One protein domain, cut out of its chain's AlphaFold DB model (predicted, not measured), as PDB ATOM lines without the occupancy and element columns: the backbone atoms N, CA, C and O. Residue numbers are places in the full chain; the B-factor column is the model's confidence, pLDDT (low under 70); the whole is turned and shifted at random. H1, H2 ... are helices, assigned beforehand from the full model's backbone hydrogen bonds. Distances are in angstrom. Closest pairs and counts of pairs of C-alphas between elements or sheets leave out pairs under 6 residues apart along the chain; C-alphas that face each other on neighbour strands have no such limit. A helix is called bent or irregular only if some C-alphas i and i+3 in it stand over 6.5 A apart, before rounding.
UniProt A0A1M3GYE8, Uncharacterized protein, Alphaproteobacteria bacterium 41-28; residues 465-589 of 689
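AT A GLANCE: This is residues 465 to 589 of the 689 residues of an uncharacterized protein of Alphaproteobacteria bacterium 41-28 (UniProt A0A1M3GYE8). A long rod of helices: H2 and H3a form a hairpin at one end with H1 near it, H3b, H4 and part of H5 make an up-and-down bundle, and residues 571 to 589 stick out. The printed part has 125 residues, all-helix class, with five named helices, H1 to H5 in order; it is extended, radius of gyration of the C-alphas 24.2 A, spanning 87 by 30 by 15 A.

HOW THE PARTS SIT: H3, residues 499 to 528, one helix by its hydrogen bonds, is bent, C-alphas 508 and 511 being 6.9 A apart; its arms are H3a, to 508, and H3b, from 511. H2, residues 484 to 497, touches H3a, closest C-alphas Leu 494 and Ala 502, 5.2 A. H5, residues 552 to 585, touches H3b with 552 to 560 alone, closest C-alphas Pro 552 and Ile 521, 5.6 A. Of H4, residues 538 to 550, 8 of 9 O i to N i+4 pairs are within hydrogen-bond range.

IN THESE COORDINATES: H1, residues 466 to 474, begins at C-alpha (2.457, -56.058, 11.150). H5, 49.1 A long, ends at (63.729, -5.798, 2.806).

THE WHOLE: The printed part has no cut and no long link. Residues 534 to 535, 539 and 579 to 589 have pLDDT under 70.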
ATOM      1  N   SER A 465       1.187 -57.771   6.745       74.06
ATOM      2  CA  SER A 465       1.497 -58.207   8.098       74.06
ATOM      3  C   SER A 465       2.033 -57.031   8.936       74.06
ATOM      4  O   SER A 465       2.653 -56.097   8.404       74.06
ATOM      5  N   PRO A 466       1.843 -57.047  10.265       77.69
ATOM      6  CA  PRO A 466       2.457 -56.058  11.150       77.69
ATOM      7  C   PRO A 466       3.984 -55.954  10.981       77.69
ATOM      8  O   PRO A 466       4.535 -54.863  11.117       77.69
ATOM      9  N   ALA A 467       4.655 -57.056  10.626       76.75
ATOM     10  CA  ALA A 467       6.100 -57.104  10.417       76.75
ATOM     11  C   ALA A 467       6.537 -56.368   9.136       76.75
ATOM     12  O   ALA A 467       7.491 -55.591   9.163       76.75
ATOM     13  N   LEU A 468       5.799 -56.512   8.029       78.75
ATOM     14  CA  LEU A 468       6.057 -55.759   6.796       78.75
ATOM     15  C   LEU A 468       5.776 -54.263   6.964       78.75
ATOM     16  O   LEU A 468       6.524 -53.430   6.453       78.75
ATOM     17  N   ARG A 469       4.734 -53.904   7.727       80.50
ATOM     18  CA  ARG A 469       4.459 -52.496   8.064       80.50
ATOM     19  C   ARG A 469       5.607 -51.862   8.842       80.50
ATOM     20  O   ARG A 469       5.973 -50.732   8.533       80.50
ATOM     21  N   ALA A 470       6.190 -52.583   9.799       82.62
ATOM     22  CA  ALA A 470       7.341 -52.096  10.554       82.62
ATOM     23  C   ALA A 470       8.529 -51.770   9.629       82.62
ATOM     24  O   ALA A 470       9.119 -50.703   9.754       82.62
ATOM     25  N   ILE A 471       8.810 -52.615   8.631       84.31
ATOM     26  CA  ILE A 471       9.893 -52.379   7.661       84.31
ATOM     27  C   ILE A 471       9.618 -51.161   6.771       84.31
ATOM     28  O   ILE A 471      10.515 -50.354   6.528       84.31
ATOM     29  N   TYR A 472       8.382 -50.984   6.298       82.94
ATOM     30  CA  TYR A 472       8.036 -49.804   5.499       82.94
ATOM     31  C   TYR A 472       8.105 -48.502   6.301       82.94
ATOM     32  O   TYR A 472       8.455 -47.460   5.743       82.94
ATOM     33  N   GLU A 473       7.818 -48.545   7.603       82.44
ATOM     34  CA  GLU A 473       8.068 -47.411   8.493       82.44
ATOM     35  C   GLU A 473       9.571 -47.177   8.707       82.44
ATOM     36  O   GLU A 473      10.027 -46.036   8.620       82.44
ATOM     37  N   GLU A 474      10.379 -48.233   8.869       84.94
ATOM     38  CA  GLU A 474      11.843 -48.114   8.939       84.94
ATOM     39  C   GLU A 474      12.433 -47.453   7.681       84.94
ATOM     40  O   GLU A 474      13.347 -46.635   7.784       84.94
ATOM     41  N   TRP A 475      11.891 -47.733   6.489       84.31
ATOM     42  CA  TRP A 475      12.360 -47.160   5.217       84.31
ATOM     43  C   TRP A 475      12.272 -45.639   5.132       84.31
ATOM     44  O   TRP A 475      12.950 -45.055   4.277       84.31
ATOM     45  N   LYS A 476      11.444 -45.015   5.978       83.56
ATOM     46  CA  LYS A 476      11.308 -43.558   6.069       83.56
ATOM     47  C   LYS A 476      12.482 -42.911   6.804       83.56
ATOM     48  O   LYS A 476      12.645 -41.694   6.729       83.56
ATOM     49  N   HIS A 477      13.311 -43.693   7.499       86.50
ATOM     50  CA  HIS A 477      14.496 -43.169   8.161       86.50
ATOM     51  C   HIS A 477      15.532 -42.677   7.121       86.50
ATOM     52  O   HIS A 477      15.871 -43.427   6.197       86.50
ATOM     53  N   PRO A 478      16.110 -41.464   7.272       85.00
ATOM     54  CA  PRO A 478      17.019 -40.867   6.282       85.00
ATOM     55  C   PRO A 478      18.242 -41.719   5.912       85.00
ATOM     56  O   PRO A 478      18.751 -41.622   4.793       85.00
ATOM     57  N   ALA A 479      18.686 -42.602   6.814       85.44
ATOM     58  CA  ALA A 479      19.772 -43.558   6.564       85.44
ATOM     59  C   ALA A 479      19.546 -44.444   5.322       85.44
ATOM     60  O   ALA A 479      20.512 -44.901   4.709       85.44
ATOM     61  N   PHE A 480      18.290 -44.665   4.915       86.94
ATOM     62  CA  PHE A 480      17.933 -45.568   3.819       86.94
ATOM     63  C   PHE A 480      17.574 -44.859   2.509       86.94
ATOM     64  O   PHE A 480      17.143 -45.515   1.556       86.94
ATOM     65  N   ASN A 481      17.780 -43.540   2.413       81.81
ATOM     66  CA  ASN A 481      17.504 -42.778   1.189       81.81
ATOM     67  C   ASN A 481      18.317 -43.282  -0.018       81.81
ATOM     68  O   ASN A 481      17.833 -43.238  -1.141       81.81
ATOM     69  N   LYS A 482      19.523 -43.826   0.208       78.62
ATOM     70  CA  LYS A 482      20.388 -44.396  -0.845       78.62
ATOM     71  C   LYS A 482      20.278 -45.923  -0.990       78.62
ATOM     72  O   LYS A 482      21.066 -46.528  -1.709       78.62
ATOM     73  N   ALA A 483      19.317 -46.565  -0.323       82.25
ATOM     74  CA  ALA A 483      19.173 -48.024  -0.306       82.25
ATOM     75  C   ALA A 483      18.268 -48.580  -1.433       82.25
ATOM     76  O   ALA A 483      17.749 -49.686  -1.306       82.25
ATOM     77  N   GLU A 484      18.063 -47.849  -2.538       80.56
ATOM     78  CA  GLU A 484      17.119 -48.214  -3.618       80.56
ATOM     79  C   GLU A 484      17.326 -49.625  -4.179       80.56
ATOM     80  O   GLU A 484      16.362 -50.346  -4.433       80.56
ATOM     81  N   PHE A 485      18.582 -50.040  -4.354       78.38
ATOM     82  CA  PHE A 485      18.899 -51.381  -4.841       78.38
ATOM     83  C   PHE A 485      18.430 -52.464  -3.858       78.38
ATOM     84  O   PHE A 485      17.789 -53.429  -4.266       78.38
ATOM     85  N   ILE A 486      18.671 -52.271  -2.560       80.31
ATOM     86  CA  ILE A 486      18.269 -53.210  -1.504       80.31
ATOM     87  C   ILE A 486      16.741 -53.261  -1.377       80.31
ATOM     88  O   ILE A 486      16.185 -54.351  -1.267       80.31
ATOM     89  N   LYS A 487      16.058 -52.112  -1.489       85.50
ATOM     90  CA  LYS A 487      14.586 -52.027  -1.513       85.50
ATOM     91  C   LYS A 487      13.993 -52.814  -2.693       85.50
ATOM     92  O   LYS A 487      13.085 -53.618  -2.502       85.50
ATOM     93  N   LYS A 488      14.580 -52.691  -3.890       80.81
ATOM     94  CA  LYS A 488      14.172 -53.466  -5.080       80.81
ATOM     95  C   LYS A 488      14.414 -54.972  -4.929       80.81
ATOM     96  O   LYS A 488      13.598 -55.769  -5.387       80.81
ATOM     97  N   VAL A 489      15.532 -55.376  -4.319       78.38
ATOM     98  CA  VAL A 489      15.824 -56.797  -4.058       78.38
ATOM     99  C   VAL A 489      14.863 -57.362  -3.010       78.38
ATOM    100  O   VAL A 489      14.369 -58.470  -3.196       78.38
ATOM    101  N   PHE A 490      14.528 -56.589  -1.976       84.19
ATOM    102  CA  PHE A 490      13.529 -56.950  -0.971       84.19
ATOM    103  C   PHE A 490      12.138 -57.165  -1.586       84.19
ATOM    104  O   PHE A 490      11.540 -58.212  -1.372       84.19
ATOM    105  N   GLU A 491      11.647 -56.239  -2.417       83.00
ATOM    106  CA  GLU A 491      10.333 -56.361  -3.076       83.00
ATOM    107  C   GLU A 491      10.254 -57.561  -4.030       83.00
ATOM    108  O   GLU A 491       9.229 -58.242  -4.107       83.00
ATOM    109  N   LYS A 492      11.343 -57.849  -4.755       77.00
ATOM    110  CA  LYS A 492      11.439 -59.062  -5.582       77.00
ATOM    111  C   LYS A 492      11.500 -60.323  -4.720       77.00
ATOM    112  O   LYS A 492      10.830 -61.301  -5.035       77.00
ATOM    113  N   GLY A 493      12.264 -60.291  -3.631       70.50
ATOM    114  CA  GLY A 493      12.367 -61.384  -2.666       70.50
ATOM    115  C   GLY A 493      11.030 -61.703  -2.001       70.50
ATOM    116  O   GLY A 493      10.679 -62.873  -1.903       70.50
ATOM    117  N   LEU A 494      10.243 -60.683  -1.651       77.88
ATOM    118  CA  LEU A 494       8.907 -60.833  -1.074       77.88
ATOM    119  C   LEU A 494       7.967 -61.607  -2.010       77.88
ATOM    120  O   LEU A 494       7.245 -62.493  -1.563       77.88
ATOM    121  N   LYS A 495       8.035 -61.329  -3.320       75.56
ATOM    122  CA  LYS A 495       7.220 -62.005  -4.346       75.56
ATOM    123  C   LYS A 495       7.654 -63.444  -4.635       75.56
ATOM    124  O   LYS A 495       6.815 -64.260  -4.996       75.56
ATOM    125  N   ILE A 496       8.951 -63.740  -4.540       71.75
ATOM    126  CA  ILE A 496       9.529 -65.014  -5.011       71.75
ATOM    127  C   ILE A 496       9.775 -65.998  -3.857       71.75
ATOM    128  O   ILE A 496       9.606 -67.204  -4.020       71.75
ATOM    129  N   HIS A 497      10.200 -65.504  -2.696       72.06
ATOM    130  CA  HIS A 497      10.696 -66.313  -1.578       72.06
ATOM    131  C   HIS A 497       9.859 -66.187  -0.299       72.06
ATOM    132  O   HIS A 497      10.154 -66.881   0.675       72.06
ATOM    133  N   GLY A 498       8.821 -65.346  -0.312       77.31
ATOM    134  CA  GLY A 498       7.928 -65.122   0.819       77.31
ATOM    135  C   GLY A 498       8.473 -64.136   1.856       77.31
ATOM    136  O   GLY A 498       9.622 -63.690   1.800       77.31
ATOM    137  N   GLU A 499       7.609 -63.789   2.808       82.62
ATOM    138  CA  GLU A 499       7.829 -62.726   3.791       82.62
ATOM    139  C   GLU A 499       9.046 -62.977   4.693       82.62
ATOM    140  O   GLU A 499       9.940 -62.138   4.744       82.62
ATOM    141  N   GLU A 500       9.153 -64.144   5.331       81.69
ATOM    142  CA  GLU A 500      10.227 -64.444   6.296       81.69
ATOM    143  C   GLU A 500      11.638 -64.245   5.717       81.69
ATOM    144  O   GLU A 500      12.506 -63.638   6.348       81.69
ATOM    145  N   LYS A 501      11.871 -64.712   4.484       80.38
ATOM    146  CA  LYS A 501      13.179 -64.604   3.817       80.38
ATOM    147  C   LYS A 501      13.480 -63.180   3.365       80.38
ATOM    148  O   LYS A 501      14.635 -62.756   3.422       80.38
ATOM    149  N   ALA A 502      12.463 -62.440   2.927       83.31
ATOM    150  CA  ALA A 502      12.613 -61.032   2.578       83.31
ATOM    151  C   ALA A 502      12.953 -60.198   3.823       83.31
ATOM    152  O   ALA A 502      13.887 -59.396   3.785       83.31
ATOM    153  N   ILE A 503      12.263 -60.444   4.941       86.81
ATOM    154  CA  ILE A 503      12.528 -59.798   6.231       86.81
ATOM    155  C   ILE A 503      13.953 -60.101   6.701       86.81
ATOM    156  O   ILE A 503      14.715 -59.169   6.947       86.81
ATOM    157  N   ALA A 504      14.371 -61.369   6.721       84.62
ATOM    158  CA  ALA A 504      15.731 -61.746   7.113       84.62
ATOM    159  C   ALA A 504      16.809 -61.085   6.230       84.62
ATOM    160  O   ALA A 504      17.862 -60.665   6.718       84.62
ATOM    161  N   TYR A 505      16.541 -60.942   4.928       87.25
ATOM    162  CA  TYR A 505      17.423 -60.216   4.017       87.25
ATOM    163  C   TYR A 505      17.532 -58.731   4.389       87.25
ATOM    164  O   TYR A 505      18.650 -58.219   4.468       87.25
ATOM    165  N   TRP A 506      16.409 -58.054   4.656       87.69
ATOM    166  CA  TRP A 506      16.406 -56.655   5.096       87.69
ATOM    167  C   TRP A 506      17.172 -56.469   6.410       87.69
ATOM    168  O   TRP A 506      18.074 -55.629   6.471       87.69
ATOM    169  N   GLU A 507      16.891 -57.304   7.412       86.44
ATOM    170  CA  GLU A 507      17.574 -57.304   8.710       86.44
ATOM    171  C   GLU A 507      19.096 -57.442   8.552       86.44
ATOM    172  O   GLU A 507      19.857 -56.677   9.138       86.44
ATOM    173  N   SER A 508      19.558 -58.327   7.660       87.31
ATOM    174  CA  SER A 508      20.995 -58.527   7.404       87.31
ATOM    175  C   SER A 508      21.709 -57.334   6.750       87.31
ATOM    176  O   SER A 508      22.940 -57.269   6.750       87.31
ATOM    177  N   LYS A 509      20.966 -56.409   6.124       87.06
ATOM    178  CA  LYS A 509      21.533 -55.288   5.355       87.06
ATOM    179  C   LYS A 509      21.335 -53.940   6.027       87.06
ATOM    180  O   LYS A 509      22.155 -53.049   5.801       87.06
ATOM    181  N   LYS A 510      20.288 -53.772   6.841       85.69
ATOM    182  CA  LYS A 510      19.921 -52.470   7.412       85.69
ATOM    183  C   LYS A 510      20.989 -51.902   8.349       85.69
ATOM    184  O   LYS A 510      21.231 -50.694   8.337       85.69
ATOM    185  N   GLU A 511      21.680 -52.765   9.091       85.12
ATOM    186  CA  GLU A 511      22.663 -52.351  10.095       85.12
ATOM    187  C   GLU A 511      23.840 -51.573   9.483       85.12
ATOM    188  O   GLU A 511      24.240 -50.536  10.011       85.12
ATOM    189  N   GLY A 512      24.319 -51.976   8.300       84.75
ATOM    190  CA  GLY A 512      25.409 -51.279   7.608       84.75
ATOM    191  C   GLY A 512      25.054 -49.849   7.179       84.75
ATOM    192  O   GLY A 512      25.896 -48.951   7.248       84.75
ATOM    193  N   PHE A 513      23.800 -49.601   6.786       85.19
ATOM    194  CA  PHE A 513      23.332 -48.256   6.425       85.19
ATOM    195  C   PHE A 513      23.189 -47.357   7.654       85.19
ATOM    196  O   PHE A 513      23.591 -46.194   7.608       85.19
ATOM    197  N   LEU A 514      22.665 -47.898   8.757       86.00
ATOM    198  CA  LEU A 514      22.537 -47.167  10.018       86.00
ATOM    199  C   LEU A 514      23.910 -46.800  10.587       86.00
ATOM    200  O   LEU A 514      24.138 -45.637  10.917       86.00
ATOM    201  N   GLN A 515      24.849 -47.748  10.626       86.38
ATOM    202  CA  GLN A 515      26.214 -47.491  11.086       86.38
ATOM    203  C   GLN A 515      26.895 -46.400  10.252       86.38
ATOM    204  O   GLN A 515      27.447 -45.455  10.814       86.38
ATOM    205  N   ASN A 516      26.806 -46.472   8.920       86.31
ATOM    206  CA  ASN A 516      27.397 -45.465   8.036       86.31
ATOM    207  C   ASN A 516      26.761 -44.077   8.245       86.31
ATOM    208  O   ASN A 516      27.460 -43.068   8.343       86.31
ATOM    209  N   TYR A 517      25.435 -44.024   8.379       88.81
ATOM    210  CA  TYR A 517      24.701 -42.789   8.640       88.81
ATOM    211  C   TYR A 517      25.125 -42.128   9.962       88.81
ATOM    212  O   TYR A 517      25.492 -40.951   9.959       88.81
ATOM    213  N   TYR A 518      25.164 -42.877  11.068       88.31
ATOM    214  CA  TYR A 518      25.584 -42.337  12.366       88.31
ATOM    215  C   TYR A 518      27.069 -41.961  12.398       88.31
ATOM    216  O   TYR A 518      27.418 -40.925  12.960       88.31
ATOM    217  N   GLN A 519      27.938 -42.734  11.737       89.38
ATOM    218  CA  GLN A 519      29.348 -42.370  11.570       89.38
ATOM    219  C   GLN A 519      29.505 -41.040  10.828       89.38
ATOM    220  O   GLN A 519      30.317 -40.208  11.224       89.38
ATOM    221  N   ASN A 520      28.723 -40.806   9.772       87.00
ATOM    222  CA  ASN A 520      28.789 -39.547   9.034       87.00
ATOM    223  C   ASN A 520      28.229 -38.376   9.844       87.00
ATOM    224  O   ASN A 520      28.809 -37.298   9.795       87.00
ATOM    225  N   ILE A 521      27.172 -38.572  10.639       88.75
ATOM    226  CA  ILE A 521      26.695 -37.540  11.575       88.75
ATOM    227  C   ILE A 521      27.773 -37.197  12.611       88.75
ATOM    228  O   ILE A 521      28.035 -36.020  12.850       88.75
ATOM    229  N   ALA A 522      28.446 -38.198  13.182       89.00
ATOM    230  CA  ALA A 522      29.539 -37.968  14.125       89.00
ATOM    231  C   ALA A 522      30.714 -37.219  13.470       89.00
ATOM    232  O   ALA A 522      31.294 -36.314  14.073       89.00
ATOM    233  N   LYS A 523      31.032 -37.536  12.206       87.94
ATOM    234  CA  LYS A 523      32.029 -36.796  11.421       87.94
ATOM    235  C   LYS A 523      31.605 -35.350  11.182       87.94
ATOM    236  O   LYS A 523      32.427 -34.468  11.389       87.94
ATOM    237  N   VAL A 524      30.345 -35.086  10.815       85.69
ATOM    238  CA  VAL A 524      29.824 -33.709  10.693       85.69
ATOM    239  C   VAL A 524      30.066 -32.939  11.992       85.69
ATOM    240  O   VAL A 524      30.600 -31.836  11.945       85.69
ATOM    241  N   GLU A 525      29.730 -33.517  13.147       86.62
ATOM    242  CA  GLU A 525      29.918 -32.845  14.440       86.62
ATOM    243  C   GLU A 525      31.399 -32.591  14.754       86.62
ATOM    244  O   GLU A 525      31.764 -31.515  15.227       86.62
ATOM    245  N   THR A 526      32.272 -33.548  14.439       88.44
ATOM    246  CA  THR A 526      33.725 -33.383  14.597       88.44
ATOM    247  C   THR A 526      34.249 -32.237  13.725       88.44
ATOM    248  O   THR A 526      35.013 -31.393  14.192       88.44
ATOM    249  N   GLU A 527      33.799 -32.164  12.471       84.44
ATOM    250  CA  GLU A 527      34.237 -31.152  11.509       84.44
ATOM    251  C   GLU A 527      33.695 -29.751  11.824       84.44
ATOM    252  O   GLU A 527      34.423 -28.763  11.710       84.44
ATOM    253  N   LEU A 528      32.449 -29.648  12.297       79.94
ATOM    254  CA  LEU A 528      31.845 -28.383  12.734       79.94
ATOM    255  C   LEU A 528      32.552 -27.767  13.950       79.94
ATOM    256  O   LEU A 528      32.518 -26.547  14.125       79.94
ATOM    257  N   ASN A 529      33.206 -28.595  14.766       84.19
ATOM    258  CA  ASN A 529      33.997 -28.168  15.921       84.19
ATOM    259  C   ASN A 529      35.486 -27.952  15.585       84.19
ATOM    260  O   ASN A 529      36.300 -27.722  16.481       84.19
ATOM    261  N   SER A 530      35.860 -27.983  14.301       81.94
ATOM    262  CA  SER A 530      37.228 -27.706  13.864       81.94
ATOM    263  C   SER A 530      37.656 -26.264  14.203       81.94
ATOM    264  O   SER A 530      36.898 -25.323  13.945       81.94
ATOM    265  N   PRO A 531      38.901 -26.036  14.672       77.56
ATOM    266  CA  PRO A 531      39.425 -24.694  14.952       77.56
ATOM    267  C   PRO A 531      39.423 -23.743  13.744       77.56
ATOM    268  O   PRO A 531      39.450 -22.524  13.919       77.56
ATOM    269  N   LEU A 532      39.397 -24.287  12.520       71.56
ATOM    270  CA  LEU A 532      39.324 -23.517  11.273       71.56
ATOM    271  C   LEU A 532      37.952 -22.865  11.056       71.56
ATOM    272  O   LEU A 532      37.861 -21.867  10.353       71.56
ATOM    273  N   LEU A 533      36.902 -23.393  11.688       72.56
ATOM    274  CA  LEU A 533      35.526 -22.910  11.570       72.56
ATOM    275  C   LEU A 533      35.042 -22.183  12.832       72.56
ATOM    276  O   LEU A 533      33.844 -21.967  13.016       72.56
ATOM    277  N   SER A 534      35.966 -21.773  13.704       69.62
ATOM    278  CA  SER A 534      35.663 -21.088  14.968       69.62
ATOM    279  C   SER A 534      34.929 -19.753  14.795       69.62
ATOM    280  O   SER A 534      34.279 -19.293  15.728       69.62
ATOM    281  N   GLN A 535      34.986 -19.153  13.601       66.75
ATOM    282  CA  GLN A 535      34.288 -17.909  13.259       66.75
ATOM    283  C   GLN A 535      32.798 -18.109  12.924       66.75
ATOM    284  O   GLN A 535      32.048 -17.135  12.850       66.75
ATOM    285  N   LEU A 536      32.341 -19.351  12.711       72.06
ATOM    286  CA  LEU A 536      30.942 -19.627  12.391       72.06
ATOM    287  C   LEU A 536      30.055 -19.487  13.631       72.06
ATOM    288  O   LEU A 536      30.298 -20.096  14.672       72.06
ATOM    289  N   THR A 537      28.972 -18.721  13.488       74.88
ATOM    290  CA  THR A 537      27.983 -18.529  14.560       74.88
ATOM    291  C   THR A 537      27.292 -19.843  14.946       74.88
ATOM    292  O   THR A 537      27.012 -20.685  14.089       74.88
ATOM    293  N   GLU A 538      26.912 -20.001  16.219       77.12
ATOM    294  CA  GLU A 538      26.176 -21.195  16.680       77.12
ATOM    295  C   GLU A 538      24.838 -21.393  15.954       77.12
ATOM    296  O   GLU A 538      24.425 -22.519  15.685       77.12
ATOM    297  N   LYS A 539      24.188 -20.303  15.527       66.69
ATOM    298  CA  LYS A 539      22.979 -20.367  14.691       66.69
ATOM    299  C   LYS A 539      23.230 -21.109  13.375       66.69
ATOM    300  O   LYS A 539      22.353 -21.827  12.896       66.69
ATOM    301  N   TRP A 540      24.411 -20.937  12.785       78.56
ATOM    302  CA  TRP A 540      24.798 -21.627  11.560       78.56
ATOM    303  C   TRP A 540      25.106 -23.101  11.827       78.56
ATOM    304  O   TRP A 540      24.577 -23.967  11.131       78.56
ATOM    305  N   LYS A 541      25.875 -23.397  12.884       76.56
ATOM    306  CA  LYS A 541      26.197 -24.780  13.272       76.56
ATOM    307  C   LYS A 541      24.939 -25.588  13.596       76.56
ATOM    308  O   LYS A 541      24.813 -26.724  13.151       76.56
ATOM    309  N   ASN A 542      23.958 -24.987  14.270       77.31
ATOM    310  CA  ASN A 542      22.671 -25.629  14.551       77.31
ATOM    311  C   ASN A 542      21.876 -25.952  13.279       77.31
ATOM    312  O   ASN A 542      21.358 -27.058  13.157       77.31
ATOM    313  N   LYS A 543      21.854 -25.051  12.287       70.19
ATOM    314  CA  LYS A 543      21.249 -25.352  10.979       70.19
ATOM    315  C   LYS A 543      21.984 -26.472  10.245       70.19
ATOM    316  O   LYS A 543      21.342 -27.348   9.676       70.19
ATOM    317  N   ALA A 544      23.317 -26.478  10.269       73.12
ATOM    318  CA  ALA A 544      24.106 -27.549   9.663       73.12
ATOM    319  C   ALA A 544      23.798 -28.915  10.307       73.12
ATOM    320  O   ALA A 544      23.626 -29.899   9.590       73.12
ATOM    321  N   ARG A 545      23.629 -28.964  11.638       83.06
ATOM    322  CA  ARG A 545      23.188 -30.166  12.371       83.06
ATOM    323  C   ARG A 545      21.787 -30.624  11.957       83.06
ATOM    324  O   ARG A 545      21.569 -31.820  11.784       83.06
ATOM    325  N   GLU A 546      20.839 -29.704  11.775       80.56
ATOM    326  CA  GLU A 546      19.488 -30.035  11.291       80.56
ATOM    327  C   GLU A 546      19.512 -30.627   9.877       80.56
ATOM    328  O   GLU A 546      18.906 -31.673   9.641       80.56
ATOM    329  N   PHE A 547      20.270 -30.027   8.957       76.31
ATOM    330  CA  PHE A 547      20.425 -30.560   7.601       76.31
ATOM    331  C   PHE A 547      21.178 -31.895   7.574       76.31
ATOM    332  O   PHE A 547      20.845 -32.771   6.773       76.31
ATOM    333  N   ALA A 548      22.135 -32.104   8.481       82.25
ATOM    334  CA  ALA A 548      22.883 -33.355   8.576       82.25
ATOM    335  C   ALA A 548      22.005 -34.544   8.990       82.25
ATOM    336  O   ALA A 548      22.301 -35.675   8.612       82.25
ATOM    337  N   LYS A 549      20.889 -34.306   9.695       85.00
ATOM    338  CA  LYS A 549      19.887 -35.352   9.968       85.00
ATOM    339  C   LYS A 549      19.205 -35.843   8.685       85.00
ATOM    340  O   LYS A 549      18.762 -36.986   8.640       85.00
ATOM    341  N   GLN A 550      19.133 -35.025   7.636       84.00
ATOM    342  CA  GLN A 550      18.543 -35.416   6.352       84.00
ATOM    343  C   GLN A 550      19.584 -35.993   5.382       84.00
ATOM    344  O   GLN A 550      19.326 -37.022   4.758       84.00
ATOM    345  N   ASP A 551      20.758 -35.361   5.264       83.88
ATOM    346  CA  ASP A 551      21.853 -35.826   4.399       83.88
ATOM    347  C   ASP A 551      23.231 -35.415   4.965       83.88
ATOM    348  O   ASP A 551      23.741 -34.331   4.657       83.88
ATOM    349  N   PRO A 552      23.870 -36.262   5.794       84.88
ATOM    350  CA  PRO A 552      25.123 -35.906   6.457       84.88
ATOM    351  C   PRO A 552      26.304 -35.785   5.482       84.88
ATOM    352  O   PRO A 552      27.231 -35.022   5.740       84.88
ATOM    353  N   LEU A 553      26.276 -36.480   4.338       82.75
ATOM    354  CA  LEU A 553      27.362 -36.440   3.352       82.75
ATOM    355  C   LEU A 553      27.401 -35.112   2.591       82.75
ATOM    356  O   LEU A 553      28.483 -34.572   2.368       82.75
ATOM    357  N   LYS A 554      26.238 -34.561   2.224       80.31
ATOM    358  CA  LYS A 554      26.175 -33.227   1.603       80.31
ATOM    359  C   LYS A 554      26.655 -32.136   2.551       80.31
ATOM    360  O   LYS A 554      27.339 -31.211   2.121       80.31
ATOM    361  N   VAL A 555      26.320 -32.252   3.837       80.69
ATOM    362  CA  VAL A 555      26.798 -31.306   4.850       80.69
ATOM    363  C   VAL A 555      28.311 -31.437   5.042       80.69
ATOM    364  O   VAL A 555      28.989 -30.416   5.059       80.69
ATOM    365  N   LEU A 556      28.862 -32.656   5.095       81.19
ATOM    366  CA  LEU A 556      30.315 -32.888   5.137       81.19
ATOM    367  C   LEU A 556      31.053 -32.258   3.949       81.19
ATOM    368  O   LEU A 556      32.075 -31.607   4.151       81.19
ATOM    369  N   ASP A 557      30.541 -32.416   2.726       78.38
ATOM    370  CA  ASP A 557      31.131 -31.800   1.528       78.38
ATOM    371  C   ASP A 557      31.155 -30.266   1.630       78.38
ATOM    372  O   ASP A 557      32.184 -29.631   1.391       78.38
ATOM    373  N   LEU A 558      30.045 -29.663   2.066       74.88
ATOM    374  CA  LEU A 558      29.954 -28.217   2.264       74.88
ATOM    375  C   LEU A 558      30.915 -27.721   3.356       74.88
ATOM    376  O   LEU A 558      31.610 -26.724   3.162       74.88
ATOM    377  N   VAL A 559      30.975 -28.418   4.492       76.19
ATOM    378  CA  VAL A 559      31.852 -28.078   5.622       76.19
ATOM    379  C   VAL A 559      33.325 -28.179   5.216       76.19
ATOM    380  O   VAL A 559      34.099 -27.269   5.508       76.19
ATOM    381  N   ASN A 560      33.712 -29.212   4.466       79.56
ATOM    382  CA  ASN A 560      35.077 -29.356   3.953       79.56
ATOM    383  C   ASN A 560      35.444 -28.263   2.940       79.56
ATOM    384  O   ASN A 560      36.546 -27.719   3.004       79.56
ATOM    385  N   LYS A 561      34.522 -27.875   2.050       77.12
ATOM    386  CA  LYS A 561      34.731 -26.741   1.131       77.12
ATOM    387  C   LYS A 561      34.980 -25.436   1.881       77.12
ATOM    388  O   LYS A 561      35.900 -24.704   1.529       77.12
ATOM    389  N   LEU A 562      34.211 -25.173   2.936       76.50
ATOM    390  CA  LEU A 562      34.396 -23.986   3.776       76.50
ATOM    391  C   LEU A 562      35.735 -24.013   4.520       76.50
ATOM    392  O   LEU A 562      36.429 -23.001   4.563       76.50
ATOM    393  N   LYS A 563      36.145 -25.173   5.051       79.06
ATOM    394  CA  LYS A 563      37.470 -25.331   5.671       79.06
ATOM    395  C   LYS A 563      38.600 -25.041   4.688       79.06
ATOM    396  O   LYS A 563      39.547 -24.357   5.061       79.06
ATOM    397  N   ASN A 564      38.495 -25.528   3.453       77.88
ATOM    398  CA  ASN A 564      39.502 -25.283   2.419       77.88
ATOM    399  C   ASN A 564      39.571 -23.797   2.048       77.88
ATOM    400  O   ASN A 564      40.662 -23.246   1.964       77.88
ATOM    401  N   GLN A 565      38.426 -23.122   1.923       75.62
ATOM    402  CA  GLN A 565      38.379 -21.679   1.665       75.62
ATOM    403  C   GLN A 565      39.013 -20.860   2.797       75.62
ATOM    404  O   GLN A 565      39.782 -19.938   2.535       75.62
ATOM    405  N   GLU A 566      38.736 -21.204   4.057       73.62
ATOM    406  CA  GLU A 566      39.352 -20.527   5.205       73.62
ATOM    407  C   GLU A 566      40.850 -20.840   5.334       73.62
ATOM    408  O   GLU A 566      41.639 -19.967   5.704       73.62
ATOM    409  N   HIS A 567      41.273 -22.053   4.974       78.12
ATOM    410  CA  HIS A 567      42.687 -22.408   4.887       78.12
ATOM    411  C   HIS A 567      43.410 -21.575   3.819       78.12
ATOM    412  O   HIS A 567      44.392 -20.904   4.132       78.12
ATOM    413  N   GLU A 568      42.880 -21.530   2.593       77.38
ATOM    414  CA  GLU A 568      43.410 -20.704   1.500       77.38
ATOM    415  C   GLU A 568      43.462 -19.222   1.884       77.38
ATOM    416  O   GLU A 568      44.420 -18.518   1.566       77.38
ATOM    417  N   ARG A 569      42.448 -18.728   2.601       74.19
ATOM    418  CA  ARG A 569      42.410 -17.344   3.075       74.19
ATOM    419  C   ARG A 569      43.536 -17.050   4.064       74.19
ATOM    420  O   ARG A 569      44.178 -16.005   3.936       74.19
ATOM    421  N   ARG A 570      43.794 -17.952   5.020       78.00
ATOM    422  CA  ARG A 570      44.915 -17.836   5.971       78.00
ATOM    423  C   ARG A 570      46.270 -17.929   5.274       78.00
ATOM    424  O   ARG A 570      47.174 -17.177   5.623       78.00
ATOM    425  N   GLU A 571      46.405 -18.796   4.274       77.19
ATOM    426  CA  GLU A 571      47.623 -18.883   3.463       77.19
ATOM    427  C   GLU A 571      47.866 -17.607   2.658       77.19
ATOM    428  O   GLU A 571      48.992 -17.115   2.645       77.19
ATOM    429  N   ARG A 572      46.824 -17.013   2.059       76.50
ATOM    430  CA  ARG A 572      46.931 -15.725   1.355       76.50
ATOM    431  C   ARG A 572      47.340 -14.597   2.291       76.50
ATOM    432  O   ARG A 572      48.278 -13.882   1.976       76.50
ATOM    433  N   THR A 573      46.722 -14.489   3.467       75.75
ATOM    434  CA  THR A 573      47.107 -13.455   4.447       75.75
ATOM    435  C   THR A 573      48.527 -13.659   4.976       75.75
ATOM    436  O   THR A 573      49.263 -12.691   5.151       75.75
ATOM    437  N   ALA A 574      48.961 -14.905   5.184       74.06
ATOM    438  CA  ALA A 574      50.343 -15.209   5.553       74.06
ATOM    439  C   ALA A 574      51.336 -14.920   4.410       74.06
ATOM    440  O   ALA A 574      52.440 -14.441   4.668       74.06
ATOM    441  N   ALA A 575      50.960 -15.184   3.156       73.12
ATOM    442  CA  ALA A 575      51.764 -14.882   1.973       73.12
ATOM    443  C   ALA A 575      51.870 -13.371   1.726       73.12
ATOM    444  O   ALA A 575      52.958 -12.883   1.445       73.12
ATOM    445  N   GLU A 576      50.781 -12.624   1.907       75.50
ATOM    446  CA  GLU A 576      50.749 -11.159   1.845       75.50
ATOM    447  C   GLU A 576      51.591 -10.536   2.963       75.50
ATOM    448  O   GLU A 576      52.363  -9.616   2.703       75.50
ATOM    449  N   ALA A 577      51.533 -11.075   4.186       70.12
ATOM    450  CA  ALA A 577      52.393 -10.638   5.285       70.12
ATOM    451  C   ALA A 577      53.883 -10.919   5.005       70.12
ATOM    452  O   ALA A 577      54.724 -10.057   5.255       70.12
ATOM    453  N   ARG A 578      54.218 -12.084   4.425       74.56
ATOM    454  CA  ARG A 578      55.586 -12.404   3.969       74.56
ATOM    455  C   ARG A 578      56.035 -11.499   2.822       74.56
ATOM    456  O   ARG A 578      57.173 -11.046   2.829       74.56
ATOM    457  N   ALA A 579      55.153 -11.200   1.871       68.06
ATOM    458  CA  ALA A 579      55.434 -10.311   0.748       68.06
ATOM    459  C   ALA A 579      55.635  -8.857   1.205       68.06
ATOM    460  O   ALA A 579      56.543  -8.191   0.719       68.06
ATOM    461  N   ALA A 580      54.855  -8.382   2.181       61.91
ATOM    462  CA  ALA A 580      55.037  -7.069   2.798       61.91
ATOM    463  C   ALA A 580      56.359  -6.985   3.584       61.91
ATOM    464  O   ALA A 580      57.059  -5.974   3.518       61.91
ATOM    465  N   GLN A 581      56.742  -8.069   4.267       58.50
ATOM    466  CA  GLN A 581      58.026  -8.178   4.962       58.50
ATOM    467  C   GLN A 581      59.210  -8.243   3.974       58.50
ATOM    468  O   GLN A 581      60.227  -7.591   4.191       58.50
ATOM    469  N   GLU A 582      59.067  -8.939   2.840       56.25
ATOM    470  CA  GLU A 582      60.051  -8.933   1.747       56.25
ATOM    471  C   GLU A 582      60.145  -7.579   1.033       56.25
ATOM    472  O   GLU A 582      61.240  -7.170   0.656       56.25
ATOM    473  N   GLN A 583      59.033  -6.865   0.846       57.16
ATOM    474  CA  GLN A 583      59.025  -5.524   0.252       57.16
ATOM    475  C   GLN A 583      59.670  -4.477   1.171       57.16
ATOM    476  O   GLN A 583      60.290  -3.543   0.668       57.16
ATOM    477  N   GLN A 584      59.617  -4.661   2.496       53.31
ATOM    478  CA  GLN A 584      60.412  -3.870   3.445       53.31
ATOM    479  C   GLN A 584      61.918  -4.197   3.401       53.31
ATOM    480  O   GLN A 584      62.720  -3.318   3.699       53.31
ATOM    481  N   LEU A 585      62.319  -5.409   2.986       52.12
ATOM    482  CA  LEU A 585      63.729  -5.798   2.806       52.12
ATOM    483  C   LEU A 585      64.300  -5.505   1.400       52.12
ATOM    484  O   LEU A 585      65.517  -5.438   1.249       52.12
ATOM    485  N   LYS A 586      63.459  -5.321   0.371       52.72
ATOM    486  CA  LYS A 586      63.851  -5.133  -1.046       52.72
ATOM    487  C   LYS A 586      63.866  -3.663  -1.508       52.72
ATOM    488  O   LYS A 586      63.666  -3.384  -2.690       52.72
ATOM    489  N   GLN A 587      64.139  -2.702  -0.618       51.19
ATOM    490  CA  GLN A 587      64.558  -1.356  -1.042       51.19
ATOM    491  C   GLN A 587      66.007  -1.393  -1.559       51.19
ATOM    492  O   GLN A 587      66.948  -1.082  -0.835       51.19
ATOM    493  N   THR A 588      66.182  -1.809  -2.819       43.97
ATOM    494  CA  THR A 588      67.263  -1.387  -3.741       43.97
ATOM    495  C   THR A 588      66.994  -1.954  -5.154       43.97
ATOM    496  O   THR A 588      67.079  -3.168  -5.336       43.97
ATOM    497  N   PRO A 589      66.646  -1.134  -6.171       46.59
ATOM    498  CA  PRO A 589      66.464  -1.587  -7.561       46.59
ATOM    499  C   PRO A 589      67.783  -1.600  -8.363       46.59
ATOM    500  O   PRO A 589      68.695  -0.828  -8.078       46.59
TER     501      PRO A 589